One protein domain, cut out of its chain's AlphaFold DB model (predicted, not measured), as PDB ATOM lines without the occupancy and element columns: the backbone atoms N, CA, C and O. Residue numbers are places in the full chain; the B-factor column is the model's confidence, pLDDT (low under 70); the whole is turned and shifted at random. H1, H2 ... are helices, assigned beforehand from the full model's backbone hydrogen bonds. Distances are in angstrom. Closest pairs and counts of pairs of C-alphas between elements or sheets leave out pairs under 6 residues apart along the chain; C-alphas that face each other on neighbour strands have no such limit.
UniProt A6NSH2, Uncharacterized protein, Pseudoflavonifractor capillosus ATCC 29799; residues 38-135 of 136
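This is residues 38 to 135 of the 136 residues of an uncharacterized protein of Pseudoflavonifractor capillosus ATCC 29799 (UniProt A6NSH2). Four helices make a body in which H2 lies in the middle, with H1 beside it, H3 slanting over it and H4 crossing one part of it; residues 123 to 135, mostly H5, stick out as an arm beyond a long loop. The printed part has 98 residues and five named helices, H1 to H5 in chain order, with no named strand: all helix. It is only just compact, close to loose, with a radius of gyration of the C-alphas of 14.9 A, and elongated, spanning 51 by 30 by 25 A.

Look first at H1, residues 41 to 51, and H2, residues 55 to 69, the hub: they touch as a hairpin, opposite ways at a shallow tilt of 8 degrees, closest at the C-alphas of Val 48 and Arg 58, 6.5 A. H2 and H3, residues 74 to 84, also form a hairpin, at a steep tilt of 45 degrees, closest at the C-alphas of Lys 67 and Ala 77, 5.4 A. H4, residues 90 to 102, touches H2 about perpendicular at 79 degrees, closest at the C-alphas of Met 61 and Ile 96, 6.6 A. H5, residues 122 to 133, touches no helix. In H1 to H5 every O i to N i+4 pair is within hydrogen-bond range.

Find C-alpha 41 at (154.318, 131.148, 156.090), where H1 begins; it runs 15.5 A. H2 runs 20.9 A, H3 15.1 A, H4 18.2 A and H5 16.7 A, to C-alpha 133 at (143.207, 117.553, 184.456).

The C-alphas of Thr 86 and Ala 135, the two farthest apart, are 51.1 A apart. The printed part has no cut; H4 to H5 is a long link, residues 103 to 121. Look for pLDDT under 70 at residues 127 to 135.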
ATOM      1  N   HIS A  38     149.319 129.928 164.889       91.25
ATOM      2  CA  HIS A  38     150.478 129.825 164.014       91.25
ATOM      3  C   HIS A  38     150.057 129.163 162.707       91.25
ATOM      4  O   HIS A  38     149.728 127.977 162.684       91.25
ATOM      5  N   LEU A  39     150.048 129.937 161.626       93.44
ATOM      6  CA  LEU A  39     149.804 129.447 160.270       93.44
ATOM      7  C   LEU A  39     151.126 129.153 159.565       93.44
ATOM      8  O   LEU A  39     152.186 129.613 159.993       93.44
ATOM      9  N   ARG A  40     151.066 128.420 158.452       94.88
ATOM     10  CA  ARG A  40     152.205 128.326 157.533       94.88
ATOM     11  C   ARG A  40     152.552 129.700 156.969       94.88
ATOM     12  O   ARG A  40     151.692 130.574 156.856       94.88
ATOM     13  N   TYR A  41     153.818 129.879 156.611       94.94
ATOM     14  CA  TYR A  41     154.318 131.148 156.090       94.94
ATOM     15  C   TYR A  41     153.523 131.644 154.873       94.94
ATOM     16  O   TYR A  41     153.149 132.811 154.842       94.94
ATOM     17  N   GLU A  42     153.214 130.768 153.914       95.06
ATOM     18  CA  GLU A  42     152.437 131.139 152.718       95.06
ATOM     19  C   GLU A  42     151.018 131.622 153.052       95.06
ATOM     20  O   GLU A  42     150.581 132.645 152.529       95.06
ATOM     21  N   ASP A  43     150.334 130.943 153.976       95.12
ATOM     22  CA  ASP A  43     148.976 131.303 154.399       95.12
ATOM     23  C   ASP A  43     148.963 132.650 155.146       95.12
ATOM     24  O   ASP A  43     148.112 133.512 154.907       95.12
ATOM     25  N   ALA A  44     149.946 132.863 156.029       95.62
ATOM     26  CA  ALA A  44     150.125 134.125 156.743       95.62
ATOM     27  C   ALA A  44     150.447 135.283 155.784       95.62
ATOM     28  O   ALA A  44     149.882 136.371 155.905       95.62
ATOM     29  N   LEU A  45     151.330 135.040 154.812       96.62
ATOM     30  CA  LEU A  45     151.720 136.011 153.795       96.62
ATOM     31  C   LEU A  45     150.524 136.407 152.925       96.62
ATOM     32  O   LEU A  45     150.279 137.600 152.747       96.62
ATOM     33  N   TYR A  46     149.745 135.428 152.459       96.38
ATOM     34  CA  TYR A  46     148.519 135.670 151.700       96.38
ATOM     35  C   TYR A  46     147.523 136.527 152.493       96.38
ATOM     36  O   TYR A  46     147.050 137.549 151.995       96.38
ATOM     37  N   SER A  47     147.270 136.176 153.760       96.25
ATOM     38  CA  SER A  47     146.350 136.925 154.625       96.25
ATOM     39  C   SER A  47     146.760 138.395 154.786       96.25
ATOM     40  O   SER A  47     145.922 139.294 154.665       96.25
ATOM     41  N   VAL A  48     148.054 138.664 154.997       96.94
ATOM     42  CA  VAL A  48     148.579 140.032 155.117       96.94
ATOM     43  C   VAL A  48     148.493 140.794 153.792       96.94
ATOM     44  O   VAL A  48     148.119 141.968 153.794       96.94
ATOM     45  N   MET A  49     148.817 140.158 152.663       96.62
ATOM     46  CA  MET A  49     148.767 140.811 151.351       96.62
ATOM     47  C   MET A  49     147.350 141.232 150.958       96.62
ATOM     48  O   MET A  49     147.172 142.355 150.484       96.62
ATOM     49  N   GLU A  50     146.367 140.365 151.200       96.62
ATOM     50  CA  GLU A  50     144.976 140.580 150.795       96.62
ATOM     51  C   GLU A  50     144.253 141.593 151.698       96.62
ATOM     52  O   GLU A  50     143.499 142.447 151.231       96.62
ATOM     53  N   ASN A  51     144.502 141.548 153.011       96.69
ATOM     54  CA  ASN A  51     143.670 142.264 153.987       96.69
ATOM     55  C   ASN A  51     144.294 143.561 154.536       96.69
ATOM     56  O   ASN A  51     143.626 144.325 155.248       96.69
ATOM     57  N   VAL A  52     145.569 143.846 154.246       96.75
ATOM     58  CA  VAL A  52     146.255 145.057 154.730       96.75
ATOM     59  C   VAL A  52     146.408 146.079 153.607       96.75
ATOM     60  O   VAL A  52     147.311 146.003 152.781       96.75
ATOM     61  N   LYS A  53     145.530 147.088 153.620       95.12
ATOM     62  CA  LYS A  53     145.519 148.173 152.621       95.12
ATOM     63  C   LYS A  53     146.611 149.224 152.836       95.12
ATOM     64  O   LYS A  53     147.071 149.831 151.877       95.12
ATOM     65  N   GLU A  54     147.003 149.475 154.086       96.31
ATOM     66  CA  GLU A  54     148.058 150.442 154.406       96.31
ATOM     67  C   GLU A  54     149.417 149.862 153.994       96.31
ATOM     68  O   GLU A  54     149.947 148.983 154.670       96.31
ATOM     69  N   GLU A  55     149.979 150.366 152.897       95.88
ATOM     70  CA  GLU A  55     151.190 149.829 152.267       95.88
ATOM     71  C   GLU A  55     152.368 149.723 153.241       95.88
ATOM     72  O   GLU A  55     152.929 148.644 153.415       95.88
ATOM     73  N   ARG A  56     152.664 150.800 153.977       95.44
ATOM     74  CA  ARG A  56     153.760 150.818 154.954       95.44
ATOM     75  C   ARG A  56     153.568 149.804 156.083       95.44
ATOM     76  O   ARG A  56     154.528 149.196 156.542       95.44
ATOM     77  N   LEU A  57     152.329 149.622 156.548       96.56
ATOM     78  CA  LEU A  57     152.008 148.629 157.579       96.56
ATOM     79  C   LEU A  57     152.159 147.210 157.030       96.56
ATOM     80  O   LEU A  57     152.732 146.354 157.697       96.56
ATOM     81  N   ARG A  58     151.684 146.981 155.804       97.69
ATOM     82  CA  ARG A  58     151.809 145.704 155.102       97.69
ATOM     83  C   ARG A  58     153.275 145.317 154.929       97.69
ATOM     84  O   ARG A  58     153.637 144.202 155.278       97.69
ATOM     85  N   GLU A  59     154.126 146.233 154.473       97.62
ATOM     86  CA  GLU A  59     155.574 146.004 154.365       97.62
ATOM     87  C   GLU A  59     156.196 145.600 155.704       97.62
ATOM     88  O   GLU A  59     156.922 144.611 155.774       97.62
ATOM     89  N   GLN A  60     155.873 146.326 156.780       97.25
ATOM     90  CA  GLN A  60     156.379 146.042 158.127       97.25
ATOM     91  C   GLN A  60     155.946 144.650 158.617       97.25
ATOM     92  O   GLN A  60     156.752 143.907 159.182       97.25
ATOM     93  N   MET A  61     154.691 144.270 158.370       97.31
ATOM     94  CA  MET A  61     154.165 142.945 158.709       97.31
ATOM     95  C   MET A  61     154.836 141.836 157.888       97.31
ATOM     96  O   MET A  61     155.280 140.839 158.453       97.31
ATOM     97  N   LEU A  62     154.969 142.016 156.572       97.19
ATOM     98  CA  LEU A  62     155.628 141.045 155.689       97.19
ATOM     99  C   LEU A  62     157.114 140.880 156.029       97.19
ATOM    100  O   LEU A  62     157.634 139.764 156.011       97.19
ATOM    101  N   PHE A  63     157.796 141.970 156.391       96.81
ATOM    102  CA  PHE A  63     159.179 141.919 156.853       96.81
ATOM    103  C   PHE A  63     159.313 141.040 158.100       96.81
ATOM    104  O   PHE A  63     160.200 140.186 158.150       96.81
ATOM    105  N   LEU A  64     158.427 141.216 159.088       95.62
ATOM    106  CA  LEU A  64     158.422 140.385 160.293       95.62
ATOM    107  C   LEU A  64     158.200 138.915 159.963       95.62
ATOM    108  O   LEU A  64     159.016 138.102 160.387       95.62
ATOM    109  N   LEU A  65     157.166 138.595 159.175       95.50
ATOM    110  CA  LEU A  65     156.860 137.218 158.772       95.50
ATOM    111  C   LEU A  65     158.059 136.537 158.114       95.50
ATOM    112  O   LEU A  65     158.353 135.377 158.387       95.50
ATOM    113  N   ARG A  66     158.775 137.265 157.253       95.50
ATOM    114  CA  ARG A  66     159.967 136.731 156.601       95.50
ATOM    115  C   ARG A  66     161.076 136.460 157.612       95.50
ATOM    116  O   ARG A  66     161.650 135.380 157.610       95.50
ATOM    117  N   LYS A  67     161.375 137.417 158.494       94.81
ATOM    118  CA  LYS A  67     162.460 137.259 159.475       94.81
ATOM    119  C   LYS A  67     162.192 136.156 160.487       94.81
ATOM    120  O   LYS A  67     163.128 135.433 160.821       94.81
ATOM    121  N   THR A  68     160.958 136.015 160.954       92.38
ATOM    122  CA  THR A  68     160.586 134.927 161.862       92.38
ATOM    123  C   THR A  68     160.617 133.575 161.153       92.38
ATOM    124  O   THR A  68     161.125 132.609 161.717       92.38
ATOM    125  N   SER A  69     160.184 133.509 159.889       90.31
ATOM    126  CA  SER A  69     160.275 132.290 159.075       90.31
ATOM    127  C   SER A  69     161.715 131.884 158.742       90.31
ATOM    128  O   SER A  69     161.992 130.691 158.649       90.31
ATOM    129  N   ASP A  70     162.635 132.841 158.590       88.81
ATOM    130  CA  ASP A  70     164.072 132.588 158.380       88.81
ATOM    131  C   ASP A  70     164.767 132.032 159.649       88.81
ATOM    132  O   ASP A  70     165.971 131.777 159.644       88.81
ATOM    133  N   GLY A  71     164.028 131.857 160.753       82.81
ATOM    134  CA  GLY A  71     164.519 131.285 162.008       82.81
ATOM    135  C   GLY A  71     164.925 132.312 163.065       82.81
ATOM    136  O   GLY A  71     165.464 131.930 164.102       82.81
ATOM    137  N   ALA A  72     164.679 133.610 162.847       83.50
ATOM    138  CA  ALA A  72     164.881 134.600 163.901       83.50
ATOM    139  C   ALA A  72     163.743 134.543 164.934       83.50
ATOM    140  O   ALA A  72     162.568 134.456 164.578       83.50
ATOM    141  N   GLY A  73     164.079 134.683 166.218       88.69
ATOM    142  CA  GLY A  73     163.081 134.967 167.251       88.69
ATOM    143  C   GLY A  73     162.334 136.276 166.964       88.69
ATOM    144  O   GLY A  73     162.847 137.160 166.270       88.69
ATOM    145  N   LEU A  74     161.110 136.415 167.487       90.75
ATOM    146  CA  LEU A  74     160.285 137.611 167.269       90.75
ATOM    147  C   LEU A  74     160.957 138.886 167.797       90.75
ATOM    148  O   LEU A  74     160.835 139.942 167.188       90.75
ATOM    149  N   ASP A  75     161.693 138.780 168.898       90.56
ATOM    150  CA  ASP A  75     162.520 139.839 169.474       90.56
ATOM    151  C   ASP A  75     163.606 140.317 168.496       90.56
ATOM    152  O   ASP A  75     163.721 141.511 168.212       90.56
ATOM    153  N   THR A  76     164.334 139.371 167.901       93.25
ATOM    154  CA  THR A  76     165.377 139.623 166.904       93.25
ATOM    155  C   THR A  76     164.774 140.203 165.624       93.25
ATOM    156  O   THR A  76     165.318 141.139 165.035       93.25
ATOM    157  N   ALA A  77     163.629 139.677 165.182       94.25
ATOM    158  CA  ALA A  77     162.898 140.198 164.032       94.25
ATOM    159  C   ALA A  77     162.391 141.630 164.283       94.25
ATOM    160  O   ALA A  77     162.512 142.482 163.404       94.25
ATOM    161  N   ALA A  78     161.889 141.918 165.488       93.19
ATOM    162  CA  ALA A  78     161.436 143.245 165.894       93.19
ATOM    163  C   ALA A  78     162.588 144.252 165.961       93.19
ATOM    164  O   ALA A  78     162.423 145.393 165.534       93.19
ATOM    165  N   GLN A  79     163.759 143.844 166.456       94.31
ATOM    166  CA  GLN A  79     164.949 144.692 166.439       94.31
ATOM    167  C   GLN A  79     165.353 145.044 165.002       94.31
ATOM    168  O   GLN A  79     165.448 146.225 164.671       94.31
ATOM    169  N   LYS A  80     165.480 144.041 164.122       95.38
ATOM    170  CA  LYS A  80     165.796 144.256 162.698       95.38
ATOM    171  C   LYS A  80     164.763 145.143 162.006       95.38
ATOM    172  O   LYS A  80     165.112 145.958 161.160       95.38
ATOM    173  N   LEU A  81     163.488 145.003 162.366       95.69
ATOM    174  CA  LEU A  81     162.436 145.866 161.846       95.69
ATOM    175  C   LEU A  81     162.673 147.328 162.255       95.69
ATOM    176  O   LEU A  81     162.570 148.206 161.409       95.69
ATOM    177  N   ARG A  82     163.019 147.601 163.517       95.50
ATOM    178  CA  ARG A  82     163.302 148.970 163.993       95.50
ATOM    179  C   ARG A  82     164.554 149.577 163.361       95.50
ATOM    180  O   ARG A  82     164.600 150.784 163.162       95.50
ATOM    181  N   GLU A  83     165.545 148.753 163.034       95.06
ATOM    182  CA  GLU A  83     166.756 149.185 162.326       95.06
ATOM    183  C   GLU A  83     166.452 149.603 160.878       95.06
ATOM    184  O   GLU A  83     166.988 150.597 160.395       95.06
ATOM    185  N   VAL A  84     165.565 148.873 160.191       95.88
ATOM    186  CA  VAL A  84     165.184 149.157 158.794       95.88
ATOM    187  C   VAL A  84     164.122 150.259 158.695       95.88
ATOM    188  O   VAL A  84     164.136 151.063 157.763       95.88
ATOM    189  N   TYR A  85     163.195 150.314 159.651       94.06
ATOM    190  CA  TYR A  85     162.051 151.221 159.659       94.06
ATOM    191  C   TYR A  85     162.128 152.159 160.867       94.06
ATOM    192  O   TYR A  85     161.679 151.829 161.966       94.06
ATOM    193  N   THR A  86     162.638 153.372 160.645       90.25
ATOM    194  CA  THR A  86     162.802 154.399 161.690       90.25
ATOM    195  C   THR A  86     161.478 154.863 162.308       90.25
ATOM    196  O   THR A  86     161.460 155.384 163.421       90.25
ATOM    197  N   ASP A  87     160.351 154.638 161.625       91.62
ATOM    198  CA  ASP A  87     159.003 154.958 162.097       91.62
ATOM    199  C   ASP A  87     158.416 153.919 163.079       91.62
ATOM    200  O   ASP A  87     157.340 154.132 163.652       91.62
ATOM    201  N   VAL A  88     159.119 152.807 163.336       93.69
ATOM    202  CA  VAL A  88     158.664 151.747 164.250       93.69
ATOM    203  C   VAL A  88     159.028 152.070 165.702       93.69
ATOM    204  O   VAL A  88     159.937 151.506 166.306       93.69
ATOM    205  N   ASN A  89     158.258 152.974 166.301       93.44
ATOM    206  CA  ASN A  89     158.260 153.199 167.749       93.44
ATOM    207  C   ASN A  89     157.351 152.191 168.489       93.44
ATOM    208  O   ASN A  89     156.661 151.379 167.872       93.44
ATOM    209  N   ASN A  90     157.288 152.263 169.824       92.50
ATOM    210  CA  ASN A  90     156.453 151.362 170.637       92.50
ATOM    211  C   ASN A  90     154.958 151.398 170.267       92.50
ATOM    212  O   ASN A  90     154.295 150.363 170.303       92.50
ATOM    213  N   LYS A  91     154.423 152.562 169.871       94.19
ATOM    214  CA  LYS A  91     153.021 152.685 169.431       94.19
ATOM    215  C   LYS A  91     152.803 151.973 168.097       94.19
ATOM    216  O   LYS A  91     151.818 151.260 167.932       94.19
ATOM    217  N   ARG A  92     153.734 152.144 167.154       94.44
ATOM    218  CA  ARG A  92     153.694 151.487 165.844       94.44
ATOM    219  C   ARG A  92     153.868 149.976 165.976       94.44
ATOM    220  O   ARG A  92     153.121 149.238 165.350       94.44
ATOM    221  N   TRP A  93     154.783 149.530 166.837       94.62
ATOM    222  CA  TRP A  93     154.967 148.120 167.180       94.62
ATOM    223  C   TRP A  93     153.674 147.489 167.697       94.62
ATOM    224  O   TRP A  93     153.242 146.464 167.178       94.62
ATOM    225  N   LYS A  94     153.005 148.146 168.652       93.56
ATOM    226  CA  LYS A  94     151.700 147.695 169.142       93.56
ATOM    227  C   LYS A  94     150.665 147.617 168.014       93.56
ATOM    228  O   LYS A  94     150.039 146.582 167.855       93.56
ATOM    229  N   LYS A  95     150.561 148.649 167.167       95.38
ATOM    230  CA  LYS A  95     149.647 148.653 166.008       95.38
ATOM    231  C   LYS A  95     149.904 147.484 165.045       95.38
ATOM    232  O   LYS A  95     148.954 146.936 164.494       95.38
ATOM    233  N   ILE A  96     151.167 147.118 164.821       95.69
ATOM    234  CA  ILE A  96     151.537 145.971 163.981       95.69
ATOM    235  C   ILE A  96     151.009 144.669 164.595       95.69
ATOM    236  O   ILE A  96     150.350 143.898 163.901       95.69
ATOM    237  N   LEU A  97     151.258 144.446 165.888       94.62
ATOM    238  CA  LEU A  97     150.788 143.254 166.602       94.62
ATOM    239  C   LEU A  97     149.259 143.187 166.680       94.62
ATOM    240  O   LEU A  97     148.680 142.150 166.373       94.62
ATOM    241  N   ASP A  98     148.598 144.305 166.984       94.50
ATOM    242  CA  ASP A  98     147.135 144.402 166.993       94.50
ATOM    243  C   ASP A  98     146.558 144.070 165.605       94.50
ATOM    244  O   ASP A  98     145.494 143.462 165.490       94.50
ATOM    245  N   LYS A  99     147.264 144.440 164.525       96.31
ATOM    246  CA  LYS A  99     146.836 144.117 163.161       96.31
ATOM    247  C   LYS A  99     147.009 142.636 162.836       96.31
ATOM    248  O   LYS A  99     146.134 142.085 162.179       96.31
ATOM    249  N   PHE A 100     148.090 142.006 163.290       95.56
ATOM    250  CA  PHE A 100     148.262 140.552 163.218       95.56
ATOM    251  C   PHE A 100     147.110 139.828 163.921       95.56
ATOM    252  O   PHE A 100     146.429 139.005 163.306       95.56
ATOM    253  N   GLU A 101     146.809 140.229 165.156       93.25
ATOM    254  CA  GLU A 101     145.708 139.664 165.937       93.25
ATOM    255  C   GLU A 101     144.356 139.836 165.229       93.25
ATOM    256  O   GLU A 101     143.600 138.879 165.086       93.25
ATOM    257  N   ALA A 102     144.080 141.026 164.687       94.62
ATOM    258  CA  ALA A 102     142.850 141.304 163.944       94.62
ATOM    259  C   ALA A 102     142.709 140.488 162.645       94.62
ATOM    260  O   ALA A 102     141.592 140.280 162.174       94.62
ATOM    261  N   LEU A 103     143.820 140.043 162.050       94.06
ATOM    262  CA  LEU A 103     143.816 139.127 160.905       94.06
ATOM    263  C   LEU A 103     143.727 137.655 161.320       94.06
ATOM    264  O   LEU A 103     143.680 136.790 160.449       94.06
ATOM    265  N   ASN A 104     143.717 137.370 162.624       92.94
ATOM    266  CA  ASN A 104     143.834 136.028 163.174       92.94
ATOM    267  C   ASN A 104     145.096 135.302 162.658       92.94
ATOM    268  O   ASN A 104     145.066 134.113 162.335       92.94
ATOM    269  N   VAL A 105     146.213 136.037 162.567       91.88
ATOM    270  CA  VAL A 105     147.529 135.527 162.157       91.88
ATOM    271  C   VAL A 105     148.583 135.995 163.148       91.88
ATOM    272  O   VAL A 105     148.690 137.180 163.424       91.88
ATOM    273  N   THR A 106     149.417 135.090 163.647       91.81
ATOM    274  CA  THR A 106     150.580 135.452 164.475       91.81
ATOM    275  C   THR A 106     151.824 135.726 163.615       91.81
ATOM    276  O   THR A 106     152.009 135.079 162.579       91.81
ATOM    277  N   PRO A 107     152.724 136.645 164.019       92.50
ATOM    278  CA  PRO A 107     153.966 136.908 163.291       92.50
ATOM    279  C   PRO A 107     154.952 135.728 163.292       92.50
ATOM    280  O   PRO A 107     155.921 135.764 162.540       92.50
ATOM    281  N   ILE A 108     154.756 134.708 164.133       91.62
ATOM    282  CA  ILE A 108     155.608 133.510 164.204       91.62
ATOM    283  C   ILE A 108     154.956 132.371 163.413       91.62
ATOM    284  O   ILE A 108     153.988 131.768 163.870       91.62
ATOM    285  N   THR A 109     155.488 132.041 162.245       90.88
ATOM    286  CA  THR A 109     154.866 131.079 161.326       90.88
ATOM    287  C   THR A 109     155.419 129.660 161.455       90.88
ATOM    288  O   THR A 109     156.490 129.415 162.007       90.88
ATOM    289  N   LEU A 110     154.656 128.703 160.928       91.19
ATOM    290  CA  LEU A 110     155.077 127.325 160.718       91.19
ATOM    291  C   LEU A 110     155.817 127.185 159.382       91.19
ATOM    292  O   LEU A 110     155.533 127.889 158.410       91.19
ATOM    293  N   LEU A 111     156.706 126.196 159.310       88.12
ATOM    294  CA  LEU A 111     157.357 125.798 158.063       88.12
ATOM    295  C   LEU A 111     156.329 125.255 157.060       88.12
ATOM    296  O   LEU A 111     155.534 124.376 157.398       88.12
ATOM    297  N   ASN A 112     156.410 125.693 155.801       87.44
ATOM    298  CA  ASN A 112     155.503 125.235 154.739       87.44
ATOM    299  C   ASN A 112     155.610 123.722 154.481       87.44
ATOM    300  O   ASN A 112     154.608 123.067 154.210       87.44
ATOM    301  N   ALA A 113     156.813 123.156 154.632       86.00
ATOM    302  CA  ALA A 113     157.068 121.721 154.494       86.00
ATOM    303  C   ALA A 113     156.530 120.876 155.672       86.00
ATOM    304  O   ALA A 113     156.604 119.647 155.647       86.00
ATOM    305  N   GLY A 114     156.011 121.513 156.728       82.50
ATOM    306  CA  GLY A 114     155.490 120.830 157.907       82.50
ATOM    307  C   GLY A 114     154.162 120.114 157.651       82.50
ATOM    308  O   GLY A 114     153.354 120.519 156.819       82.50
ATOM    309  N   LYS A 115     153.876 119.059 158.424       87.06
ATOM    310  CA  LYS A 115     152.597 118.321 158.339       87.06
ATOM    311  C   LYS A 115     151.403 119.125 158.867       87.06
ATOM    312  O   LYS A 115     150.279 118.915 158.424       87.06
ATOM    313  N   LEU A 116     151.648 120.042 159.801       86.81
ATOM    314  CA  LEU A 116     150.616 120.886 160.398       86.81
ATOM    315  C   LEU A 116     150.289 122.060 159.470       86.81
ATOM    316  O   LEU A 116     151.189 122.693 158.917       86.81
ATOM    317  N   LYS A 117     148.994 122.331 159.289       87.69
ATOM    318  CA  LYS A 117     148.503 123.520 158.569       87.69
ATOM    319  C   LYS A 117     148.390 124.726 159.496       87.69
ATOM    320  O   LYS A 117     148.734 125.836 159.113       87.69
ATOM    321  N   SER A 118     147.955 124.482 160.726       90.38
ATOM    322  CA  SER A 118     147.936 125.469 161.792       90.38
ATOM    323  C   SER A 118     148.298 124.822 163.124       90.38
ATOM    324  O   SER A 118     148.182 123.605 163.296       90.38
ATOM    325  N   LEU A 119     148.743 125.648 164.063       89.50
ATOM    326  CA  LEU A 119     148.956 125.283 165.453       89.50
ATOM    327  C   LEU A 119     148.305 126.366 166.327       89.50
ATOM    328  O   LEU A 119     148.603 127.545 166.128       89.50
ATOM    329  N   PRO A 120     147.415 126.014 167.270       87.19
ATOM    330  CA  PRO A 120     146.882 126.979 168.226       87.19
ATOM    331  C   PRO A 120     148.009 127.652 169.013       87.19
ATOM    332  O   PRO A 120     149.073 127.060 169.209       87.19
ATOM    333  N   HIS A 121     147.780 128.872 169.495       83.12
ATOM    334  CA  HIS A 121     148.729 129.499 170.410       83.12
ATOM    335  C   HIS A 121     148.869 128.658 171.693       83.12
ATOM    336  O   HIS A 121     147.943 127.956 172.110       83.12
ATOM    337  N   LEU A 122     150.036 128.730 172.338       77.94
ATOM    338  CA  LEU A 122     150.341 127.879 173.494       77.94
ATOM    339  C   LEU A 122     149.400 128.094 174.688       77.94
ATOM    340  O   LEU A 122     149.116 127.131 175.392       77.94
ATOM    341  N   GLY A 123     148.882 129.311 174.884       75.31
ATOM    342  CA  GLY A 123     147.872 129.610 175.911       75.31
ATOM    343  C   GLY A 123     146.637 128.714 175.791       75.31
ATOM    344  O   GLY A 123     146.325 127.983 176.725       75.31
ATOM    345  N   ALA A 124     146.034 128.641 174.601       77.69
ATOM    346  CA  ALA A 124     144.898 127.755 174.339       77.69
ATOM    347  C   ALA A 124     145.210 126.277 174.622       77.69
ATOM    348  O   ALA A 124     144.336 125.531 175.050       77.69
ATOM    349  N   ILE A 125     146.448 125.831 174.396       73.50
ATOM    350  CA  ILE A 125     146.845 124.442 174.664       73.50
ATOM    351  C   ILE A 125     146.928 124.178 176.174       73.50
ATOM    352  O   ILE A 125     146.524 123.105 176.632       73.50
ATOM    353  N   VAL A 126     147.455 125.136 176.942       70.81
ATOM    354  CA  VAL A 126     147.562 125.037 178.404       70.81
ATOM    355  C   VAL A 126     146.178 125.077 179.049       70.81
ATOM    356  O   VAL A 126     145.880 124.205 179.864       70.81
ATOM    357  N   ASP A 127     145.303 125.986 178.617       67.19
ATOM    358  CA  ASP A 127     143.944 126.107 179.157       67.19
ATOM    359  C   ASP A 127     143.119 124.828 178.936       67.19
ATOM    360  O   ASP A 127     142.461 124.337 179.856       67.19
ATOM    361  N   VAL A 128     143.211 124.219 177.746       58.44
ATOM    362  CA  VAL A 128     142.504 122.963 177.426       58.44
ATOM    363  C   VAL A 128     143.014 121.791 178.268       58.44
ATOM    364  O   VAL A 128     142.223 120.971 178.730       58.44
ATOM    365  N   LYS A 129     144.330 121.691 178.495       55.03
ATOM    366  CA  LYS A 129     144.895 120.610 179.318       55.03
ATOM    367  C   LYS A 129     144.575 120.775 180.797       55.03
ATOM    368  O   LYS A 129     144.295 119.774 181.452       55.03
ATOM    369  N   CYS A 130     144.561 122.004 181.305       53.16
ATOM    370  CA  CYS A 130     144.151 122.261 182.679       53.16
ATOM    371  C   CYS A 130     142.670 121.935 182.888       53.16
ATOM    372  O   CYS A 130     142.350 121.236 183.842       53.16
ATOM    373  N   ALA A 131     141.780 122.302 181.960       48.50
ATOM    374  CA  ALA A 131     140.367 121.922 182.046       48.50
ATOM    375  C   ALA A 131     140.148 120.394 182.090       48.50
ATOM    376  O   ALA A 131     139.237 119.920 182.764       48.50
ATOM    377  N   LEU A 132     140.997 119.615 181.410       47.06
ATOM    378  CA  LEU A 132     140.917 118.150 181.387       47.06
ATOM    379  C   LEU A 132     141.567 117.470 182.607       47.06
ATOM    380  O   LEU A 132     141.179 116.356 182.948       47.06
ATOM    381  N   GLN A 133     142.539 118.108 183.268       46.34
ATOM    382  CA  GLN A 133     143.207 117.553 184.456       46.34
ATOM    383  C   GLN A 133     142.427 117.753 185.763       46.34
ATOM    384  O   GLN A 133     142.675 117.017 186.711       46.34
ATOM    385  N   PHE A 134     141.474 118.688 185.806       41.56
ATOM    386  CA  PHE A 134     140.596 118.916 186.965       41.56
ATOM    387  C   PHE A 134     139.196 118.291 186.808       41.56
ATOM    388  O   PHE A 134     138.300 118.578 187.597       41.56
ATOM    389  N   ALA A 135     138.994 117.451 185.787       37.03
ATOM    390  CA  ALA A 135     137.726 116.770 185.512       37.03
ATOM    391  C   ALA A 135     137.617 115.358 186.134       37.03
ATOM    392  O   ALA A 135     136.702 114.616 185.776       37.03
TER     393      ALA A 135